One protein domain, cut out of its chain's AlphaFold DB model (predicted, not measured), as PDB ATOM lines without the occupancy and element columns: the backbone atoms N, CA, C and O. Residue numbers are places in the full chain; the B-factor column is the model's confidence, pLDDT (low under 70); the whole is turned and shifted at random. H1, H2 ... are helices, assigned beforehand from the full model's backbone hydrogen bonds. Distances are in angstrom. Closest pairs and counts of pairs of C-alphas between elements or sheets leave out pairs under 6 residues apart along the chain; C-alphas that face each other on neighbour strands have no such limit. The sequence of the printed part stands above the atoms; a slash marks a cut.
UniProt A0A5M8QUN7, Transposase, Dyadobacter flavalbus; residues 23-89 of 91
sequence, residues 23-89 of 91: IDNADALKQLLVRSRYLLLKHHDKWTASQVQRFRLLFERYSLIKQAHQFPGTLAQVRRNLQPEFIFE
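AT A GLANCE: This is residues 23 to 89 of the 91 residues of the protein "Transposase" of Dyadobacter flavalbus (UniProt A0A5M8QUN7). Look for a zigzag of four helices, H1 to H4, each meeting the next one along the printed part: H1 crosses H2 steeply, H3 turns off at the far end of H2, and H4 folds back from H3 as a V. The two sides, H1 with H2 and H3 with H4, are joined mainly through the corner of H2 and H3, and H1 stays apart from H4; residues 83 to 89, with the short H5, stick out at the end. The printed part has 67 residues with five named helices, H1 to H5 in that order, and no named strand: all helix. It is compact, with a radius of gyration of the C-alphas of 12.1 A, and spans 34 by 24 by 19 A.

HOW THE PARTS SIT: Begin at H1, residues 29 to 39, which touches H2, residues 49 to 61; their closest C-alphas, those of Ser 36 and Phe 55, are 6.7 A apart. They run opposite ways at a steep tilt of 61 degrees. Go on to H3, residues 63 to 70: H2 and H3 only just touch, with 3 pairs of C-alphas within 8 A, and only at the corner by their link. H2 takes part with residues 58 to 59 alone, and the closest C-alphas, of Phe 59 and Lys 66, are 5.1 A apart. H3 touches H4, residues 72 to 81, where the closest C-alphas, of Ala 68 and Leu 75, are 4.4 A apart; they run opposite ways at a steep tilt of 52 degrees. H5, residues 84 to 87, is close to H4 but not clearly touching, with the closest C-alphas, of Asn 81 and Ile 87, 6.9 A apart. H1 is apart from H3, H4 and H5. In H2, H3 and H4 every O i to N i+4 pair is within hydrogen-bond range, in H1 5 of 7 are, and H5 is too short for such a pair.

IN THESE COORDINATES: Find C-alpha 29 at (190.023, 152.414, 186.514); from there H1 runs 15.5 A to C-alpha 39. H2, the longest helix by residues, starts at C-alpha 49 at (175.627, 149.723, 174.764) and covers 18.7 A. H3 measures 10.6 A and H4 14.4 A. H5 measures 5.2 A and ends at C-alpha 87 at (206.162, 145.497, 179.744).

THE WHOLE: The C-alphas farthest apart are those of Ala 49 and Glu 89, 37.1 A. The printed part has no cut and no long link; H1 to H2 is short, and the other three are tight. The mean pLDDT of the printed part is 71.8; look for values under 70 at residues 24 to 26 and 72 to 89.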
ATOM      1  N   ILE A  23     184.332 155.057 188.241       72.94
ATOM      2  CA  ILE A  23     183.896 155.867 187.100       72.94
ATOM      3  C   ILE A  23     182.426 155.604 186.772       72.94
ATOM      4  O   ILE A  23     181.874 154.579 187.163       72.94
ATOM      5  N   ASP A  24     181.822 156.490 185.978       66.06
ATOM      6  CA  ASP A  24     180.390 156.539 185.624       66.06
ATOM      7  C   ASP A  24     179.748 155.218 185.169       66.06
ATOM      8  O   ASP A  24     178.531 155.063 185.217       66.06
ATOM      9  N   ASN A  25     180.546 154.245 184.727       67.81
ATOM     10  CA  ASN A  25     180.075 152.906 184.371       67.81
ATOM     11  C   ASN A  25     180.170 151.881 185.529       67.81
ATOM     12  O   ASN A  25     180.196 150.675 185.285       67.81
ATOM     13  N   ALA A  26     180.278 152.347 186.776       67.56
ATOM     14  CA  ALA A  26     180.512 151.546 187.985       67.56
ATOM     15  C   ALA A  26     181.790 150.674 187.948       67.56
ATOM     16  O   ALA A  26     181.948 149.738 188.733       67.56
ATOM     17  N   ASP A  27     182.714 150.971 187.034       73.12
ATOM     18  CA  ASP A  27     184.005 150.298 186.927       73.12
ATOM     19  C   ASP A  27     185.042 151.045 187.785       73.12
ATOM     20  O   ASP A  27     185.001 152.264 187.894       73.12
ATOM     21  N   ALA A  28     186.008 150.336 188.371       80.12
ATOM     22  CA  ALA A  28     187.262 150.960 188.804       80.12
ATOM     23  C   ALA A  28     188.178 151.176 187.585       80.12
ATOM     24  O   ALA A  28     188.080 150.432 186.603       80.12
ATOM     25  N   LEU A  29     189.131 152.111 187.646       75.00
ATOM     26  CA  LEU A  29     190.023 152.414 186.514       75.00
ATOM     27  C   LEU A  29     190.768 151.176 185.963       75.00
ATOM     28  O   LEU A  29     190.775 150.942 184.752       75.00
ATOM     29  N   LYS A  30     191.313 150.309 186.831       74.81
ATOM     30  CA  LYS A  30     191.914 149.023 186.406       74.81
ATOM     31  C   LYS A  30     190.926 148.097 185.708       74.81
ATOM     32  O   LYS A  30     191.277 147.451 184.722       74.81
ATOM     33  N   GLN A  31     189.693 148.026 186.205       79.38
ATOM     34  CA  GLN A  31     188.650 147.189 185.612       79.38
ATOM     35  C   GLN A  31     188.259 147.712 184.225       79.38
ATOM     36  O   GLN A  31     188.086 146.907 183.309       79.38
ATOM     37  N   LEU A  32     188.214 149.038 184.035       81.94
ATOM     38  CA  LEU A  32     188.015 149.655 182.722       81.94
ATOM     39  C   LEU A  32     189.097 149.209 181.734       81.94
ATOM     40  O   LEU A  32     188.764 148.764 180.637       81.94
ATOM     41  N   LEU A  33     190.374 149.293 182.118       80.50
ATOM     42  CA  LEU A  33     191.500 148.905 181.263       80.50
ATOM     43  C   LEU A  33     191.448 147.416 180.894       80.50
ATOM     44  O   LEU A  33     191.541 147.069 179.715       80.50
ATOM     45  N   VAL A  34     191.239 146.538 181.879       81.19
ATOM     46  CA  VAL A  34     191.164 145.083 181.663       81.19
ATOM     47  C   VAL A  34     189.990 144.722 180.756       81.19
ATOM     48  O   VAL A  34     190.170 144.008 179.769       81.19
ATOM     49  N   ARG A  35     188.789 145.242 181.035       81.12
ATOM     50  CA  ARG A  35     187.587 144.947 180.237       81.12
ATOM     51  C   ARG A  35     187.675 145.529 178.833       81.12
ATOM     52  O   ARG A  35     187.214 144.899 177.882       81.12
ATOM     53  N   SER A  36     188.310 146.689 178.685       81.50
ATOM     54  CA  SER A  36     188.501 147.311 177.376       81.50
ATOM     55  C   SER A  36     189.564 146.608 176.534       81.50
ATOM     56  O   SER A  36     189.425 146.560 175.316       81.50
ATOM     57  N   ARG A  37     190.579 145.982 177.150       81.00
ATOM     58  CA  ARG A  37     191.617 145.214 176.439       81.00
ATOM     59  C   ARG A  37     191.027 144.112 175.557       81.00
ATOM     60  O   ARG A  37     191.439 143.974 174.411       81.00
ATOM     61  N   TYR A  38     190.048 143.360 176.061       78.62
ATOM     62  CA  TYR A  38     189.380 142.307 175.284       78.62
ATOM     63  C   TYR A  38     188.522 142.864 174.145       78.62
ATOM     64  O   TYR A  38     188.414 142.260 173.082       78.62
ATOM     65  N   LEU A  39     187.918 144.030 174.356       74.88
ATOM     66  CA  LEU A  39     187.065 144.690 173.372       74.88
ATOM     67  C   LEU A  39     187.870 145.343 172.241       74.88
ATOM     68  O   LEU A  39     187.398 145.324 171.111       74.88
ATOM     69  N   LEU A  40     189.101 145.806 172.504       75.19
ATOM     70  CA  LEU A  40     190.036 146.295 171.472       75.19
ATOM     71  C   LEU A  40     190.361 145.225 170.414       75.19
ATOM     72  O   LEU A  40     190.846 145.552 169.335       75.19
ATOM     73  N   LEU A  41     190.111 143.948 170.723       74.94
ATOM     74  CA  LEU A  41     190.343 142.809 169.832       74.94
ATOM     75  C   LEU A  41     189.080 142.374 169.070       74.94
ATOM     76  O   LEU A  41     189.142 141.445 168.266       74.94
ATOM     77  N   LYS A  42     187.929 143.007 169.324       76.69
ATOM     78  CA  LYS A  42     186.628 142.630 168.762       76.69
ATOM     79  C   LYS A  42     186.107 143.737 167.848       76.69
ATOM     80  O   LYS A  42     186.170 144.906 168.204       76.69
ATOM     81  N   HIS A  43     185.508 143.363 166.716       76.31
ATOM     82  CA  HIS A  43     184.845 144.328 165.831       76.31
ATOM     83  C   HIS A  43     183.735 145.096 166.571       76.31
ATOM     84  O   HIS A  43     182.961 144.483 167.319       76.31
ATOM     85  N   HIS A  44     183.648 146.410 166.342       74.06
ATOM     86  CA  HIS A  44     182.754 147.316 167.074       74.06
ATOM     87  C   HIS A  44     181.266 146.998 166.893       74.06
ATOM     88  O   HIS A  44     180.480 147.201 167.812       74.06
ATOM     89  N   ASP A  45     180.880 146.403 165.762       77.56
ATOM     90  CA  ASP A  45     179.488 146.000 165.489       77.56
ATOM     91  C   ASP A  45     178.961 144.934 166.454       77.56
ATOM     92  O   ASP A  45     177.767 144.659 166.511       77.56
ATOM     93  N   LYS A  46     179.857 144.306 167.221       77.06
ATOM     94  CA  LYS A  46     179.511 143.293 168.218       77.06
ATOM     95  C   LYS A  46     179.538 143.839 169.645       77.06
ATOM     96  O   LYS A  46     179.619 143.029 170.581       77.06
ATOM     97  N   TRP A  47     179.579 145.158 169.818       84.62
ATOM     98  CA  TRP A  47     179.609 145.793 171.131       84.62
ATOM     99  C   TRP A  47     178.195 146.076 171.640       84.62
ATOM    100  O   TRP A  47     177.331 146.546 170.908       84.62
ATOM    101  N   THR A  48     177.958 145.805 172.921       86.56
ATOM    102  CA  THR A  48     176.730 146.223 173.611       86.56
ATOM    103  C   THR A  48     176.804 147.704 173.992       86.56
ATOM    104  O   THR A  48     177.889 148.284 174.060       86.56
ATOM    105  N   ALA A  49     175.669 148.322 174.330       82.88
ATOM    106  CA  ALA A  49     175.627 149.723 174.764       82.88
ATOM    107  C   ALA A  49     176.584 150.019 175.941       82.88
ATOM    108  O   ALA A  49     177.309 151.011 175.921       82.88
ATOM    109  N   SER A  50     176.679 149.108 176.918       81.38
ATOM    110  CA  SER A  50     177.612 149.251 178.046       81.38
ATOM    111  C   SER A  50     179.083 149.094 177.637       81.38
ATOM    112  O   SER A  50     179.972 149.647 178.277       81.38
ATOM    113  N   GLN A  51     179.383 148.351 176.569       84.06
ATOM    114  CA  GLN A  51     180.741 148.239 176.021       84.06
ATOM    115  C   GLN A  51     181.139 149.507 175.259       84.06
ATOM    116  O   GLN A  51     182.259 149.985 175.426       84.06
ATOM    117  N   VAL A  52     180.203 150.101 174.513       84.38
ATOM    118  CA  VAL A  52     180.386 151.407 173.862       84.38
ATOM    119  C   VAL A  52     180.633 152.504 174.900       84.38
ATOM    120  O   VAL A  52     181.557 153.300 174.735       84.38
ATOM    121  N   GLN A  53     179.867 152.523 175.994       83.94
ATOM    122  CA  GLN A  53     180.064 153.482 177.086       83.94
ATOM    123  C   GLN A  53     181.451 153.342 177.729       83.94
ATOM    124  O   GLN A  53     182.147 154.344 177.890       83.94
ATOM    125  N   ARG A  54     181.909 152.111 178.011       85.50
ATOM    126  CA  ARG A  54     183.288 151.876 178.483       85.50
ATOM    127  C   ARG A  54     184.329 152.405 177.505       85.50
ATOM    128  O   ARG A  54     185.282 153.047 177.926       85.50
ATOM    129  N   PHE A  55     184.145 152.168 176.209       83.50
ATOM    130  CA  PHE A  55     185.082 152.639 175.190       83.50
ATOM    131  C   PHE A  55     185.138 154.155 175.088       83.50
ATOM    132  O   PHE A  55     186.219 154.716 174.928       83.50
ATOM    133  N   ARG A  56     183.992 154.826 175.233       84.94
ATOM    134  CA  ARG A  56     183.939 156.284 175.312       84.94
ATOM    135  C   ARG A  56     184.779 156.796 176.486       84.94
ATOM    136  O   ARG A  56     185.696 157.577 176.254       84.94
ATOM    137  N   LEU A  57     184.543 156.278 177.694       84.25
ATOM    138  CA  LEU A  57     185.295 156.659 178.899       84.25
ATOM    139  C   LEU A  57     186.798 156.353 178.765       84.25
ATOM    140  O   LEU A  57     187.645 157.150 179.168       84.25
ATOM    141  N   LEU A  58     187.144 155.213 178.159       84.69
ATOM    142  CA  LEU A  58     188.531 154.843 177.882       84.69
ATOM    143  C   LEU A  58     189.195 155.839 176.925       84.69
ATOM    144  O   LEU A  58     190.326 156.248 177.160       84.69
ATOM    145  N   PHE A  59     188.515 156.230 175.851       84.31
ATOM    146  CA  PHE A  59     189.054 157.149 174.851       84.31
ATOM    147  C   PHE A  59     189.147 158.593 175.335       84.31
ATOM    148  O   PHE A  59     190.051 159.306 174.900       84.31
ATOM    149  N   GLU A  60     188.251 159.016 176.225       83.75
ATOM    150  CA  GLU A  60     188.333 160.309 176.909       83.75
ATOM    151  C   GLU A  60     189.569 160.378 177.812       83.75
ATOM    152  O   GLU A  60     190.292 161.371 177.790       83.75
ATOM    153  N   ARG A  61     189.866 159.300 178.552       79.62
ATOM    154  CA  ARG A  61     191.021 159.244 179.466       79.62
ATOM    155  C   ARG A  61     192.343 158.894 178.774       79.62
ATOM    156  O   ARG A  61     193.403 159.310 179.232       79.62
ATOM    157  N   TYR A  62     192.301 158.149 177.671       81.56
ATOM    158  CA  TYR A  62     193.480 157.648 176.960       81.56
ATOM    159  C   TYR A  62     193.388 157.934 175.457       81.56
ATOM    160  O   TYR A  62     193.157 157.045 174.630       81.56
ATOM    161  N   SER A  63     193.639 159.188 175.086       79.50
ATOM    162  CA  SER A  63     193.617 159.659 173.695       79.50
ATOM    163  C   SER A  63     194.561 158.882 172.762       79.50
ATOM    164  O   SER A  63     194.230 158.672 171.597       79.50
ATOM    165  N   LEU A  64     195.694 158.378 173.266       75.38
ATOM    166  CA  LEU A  64     196.611 157.516 172.504       75.38
ATOM    167  C   LEU A  64     195.984 156.165 172.131       75.38
ATOM    168  O   LEU A  64     196.191 155.679 171.021       75.38
ATOM    169  N   ILE A  65     195.182 155.573 173.022       79.75
ATOM    170  CA  ILE A  65     194.462 154.325 172.730       79.75
ATOM    171  C   ILE A  65     193.396 154.585 171.661       79.75
ATOM    172  O   ILE A  65     193.238 153.776 170.748       79.75
ATOM    173  N   LYS A  66     192.715 155.739 171.719       81.75
ATOM    174  CA  LYS A  66     191.766 156.173 170.683       81.75
ATOM    175  C   LYS A  66     192.436 156.294 169.315       81.75
ATOM    176  O   LYS A  66     191.930 155.735 168.345       81.75
ATOM    177  N   GLN A  67     193.577 156.980 169.244       76.38
ATOM    178  CA  GLN A  67     194.346 157.124 168.003       76.38
ATOM    179  C   GLN A  67     194.777 155.756 167.466       76.38
ATOM    180  O   GLN A  67     194.550 155.449 166.301       76.38
ATOM    181  N   ALA A  68     195.316 154.894 168.330       73.69
ATOM    182  CA  ALA A  68     195.713 153.549 167.941       73.69
ATOM    183  C   ALA A  68     194.537 152.725 167.402       73.69
ATOM    184  O   ALA A  68     194.689 152.031 166.409       73.69
ATOM    185  N   HIS A  69     193.355 152.836 168.006       73.50
ATOM    186  CA  HIS A  69     192.153 152.149 167.539       73.50
ATOM    187  C   HIS A  69     191.626 152.679 166.198       73.50
ATOM    188  O   HIS A  69     191.107 151.905 165.399       73.50
ATOM    189  N   GLN A  70     191.755 153.980 165.927       71.88
ATOM    190  CA  GLN A  70     191.324 154.582 164.659       71.88
ATOM    191  C   GLN A  70     192.268 154.270 163.487       71.88
ATOM    192  O   GLN A  70     191.832 154.304 162.337       71.88
ATOM    193  N   PHE A  71     193.530 153.924 163.760       71.50
ATOM    194  CA  PHE A  71     194.537 153.604 162.746       71.50
ATOM    195  C   PHE A  71     195.080 152.176 162.940       71.50
ATOM    196  O   PHE A  71     195.941 151.959 163.794       71.50
ATOM    197  N   PRO A  72     194.659 151.186 162.125       59.03
ATOM    198  CA  PRO A  72     195.037 149.778 162.304       59.03
ATOM    199  C   PRO A  72     196.555 149.525 162.383       59.03
ATOM    200  O   PRO A  72     197.002 148.644 163.122       59.03
ATOM    201  N   GLY A  73     197.362 150.325 161.672       60.72
ATOM    202  CA  GLY A  73     198.828 150.266 161.738       60.72
ATOM    203  C   GLY A  73     199.396 150.673 163.106       60.72
ATOM    204  O   GLY A  73     200.309 150.026 163.620       60.72
ATOM    205  N   THR A  74     198.799 151.680 163.743       58.47
ATOM    206  CA  THR A  74     199.152 152.156 165.086       58.47
ATOM    207  C   THR A  74     198.659 151.185 166.163       58.47
ATOM    208  O   THR A  74     199.371 150.943 167.139       58.47
ATOM    209  N   LEU A  75     197.499 150.537 165.965       56.53
ATOM    210  CA  LEU A  75     197.017 149.469 166.849       56.53
ATOM    211  C   LEU A  75     198.007 148.304 166.919       56.53
ATOM    212  O   LEU A  75     198.263 147.790 168.000       56.53
ATOM    213  N   ALA A  76     198.596 147.893 165.791       60.62
ATOM    214  CA  ALA A  76     199.578 146.809 165.763       60.62
ATOM    215  C   ALA A  76     200.874 147.151 166.528       60.62
ATOM    216  O   ALA A  76     201.497 146.263 167.118       60.62
ATOM    217  N   GLN A  77     201.275 148.427 166.543       59.72
ATOM    218  CA  GLN A  77     202.388 148.938 167.355       59.72
ATOM    219  C   GLN A  77     202.038 148.990 168.843       59.72
ATOM    220  O   GLN A  77     202.778 148.453 169.663       59.72
ATOM    221  N   VAL A  78     200.881 149.550 169.200       61.97
ATOM    222  CA  VAL A  78     200.414 149.583 170.594       61.97
ATOM    223  C   VAL A  78     200.180 148.170 171.131       61.97
ATOM    224  O   VAL A  78     200.571 147.873 172.252       61.97
ATOM    225  N   ARG A  79     199.646 147.252 170.318       60.94
ATOM    226  CA  ARG A  79     199.463 145.838 170.672       60.94
ATOM    227  C   ARG A  79     200.782 145.150 171.011       60.94
ATOM    228  O   ARG A  79     200.792 144.354 171.941       60.94
ATOM    229  N   ARG A  80     201.871 145.443 170.287       59.28
ATOM    230  CA  ARG A  80     203.217 144.941 170.624       59.28
ATOM    231  C   ARG A  80     203.690 145.469 171.978       59.28
ATOM    232  O   ARG A  80     204.178 144.692 172.783       59.28
ATOM    233  N   ASN A  81     203.439 146.744 172.260       57.19
ATOM    234  CA  ASN A  81     203.809 147.382 173.528       57.19
ATOM    235  C   ASN A  81     202.903 146.981 174.715       57.19
ATOM    236  O   ASN A  81     203.230 147.276 175.857       57.19
ATOM    237  N   LEU A  82     201.761 146.333 174.454       52.47
ATOM    238  CA  LEU A  82     200.820 145.816 175.459       52.47
ATOM    239  C   LEU A  82     200.958 144.296 175.696       52.47
ATOM    240  O   LEU A  82     200.126 143.710 176.405       52.47
ATOM    241  N   GLN A  83     201.949 143.636 175.082       52.16
ATOM    242  CA  GLN A  83     202.287 142.248 175.406       52.16
ATOM    243  C   GLN A  83     203.041 142.197 176.743       52.16
ATOM    244  O   GLN A  83     203.905 143.049 176.960       52.16
ATOM    245  N   PRO A  84     202.744 141.227 177.630       51.44
ATOM    246  CA  PRO A  84     203.411 141.104 178.927       51.44
ATOM    247  C   PRO A  84     204.937 141.089 178.795       51.44
ATOM    248  O   PRO A  84     205.599 141.874 179.465       51.44
ATOM    249  N   GLU A  85     205.478 140.306 177.855       48.34
ATOM    250  CA  GLU A  85     206.919 140.234 177.564       48.34
ATOM    251  C   GLU A  85     207.590 141.586 177.244       48.34
ATOM    252  O   GLU A  85     208.777 141.733 177.496       48.34
ATOM    253  N   PHE A  86     206.861 142.598 176.754       42.22
ATOM    254  CA  PHE A  86     207.428 143.925 176.458       42.22
ATOM    255  C   PHE A  86     207.255 144.943 177.595       42.22
ATOM    256  O   PHE A  86     207.894 145.995 177.590       42.22
ATOM    257  N   ILE A  87     206.388 144.649 178.566       45.03
ATOM    258  CA  ILE A  87     206.162 145.497 179.744       45.03
ATOM    259  C   ILE A  87     207.229 145.225 180.818       45.03
ATOM    260  O   ILE A  87     207.561 146.136 181.570       45.03
ATOM    261  N   PHE A  88     207.807 144.020 180.859       38.72
ATOM    262  CA  PHE A  88     208.805 143.636 181.866       38.72
ATOM    263  C   PHE A  88     210.269 143.915 181.482       38.72
ATOM    264  O   PHE A  88     211.115 143.871 182.362       38.72
ATOM    265  N   GLU A  89     210.591 144.251 180.226       34.16
ATOM    266  CA  GLU A  89     211.980 144.567 179.815       34.16
ATOM    267  C   GLU A  89     212.358 146.059 179.910       34.16
ATOM    268  O   GLU A  89     213.471 146.451 179.558       34.16
TER     269      GLU A  89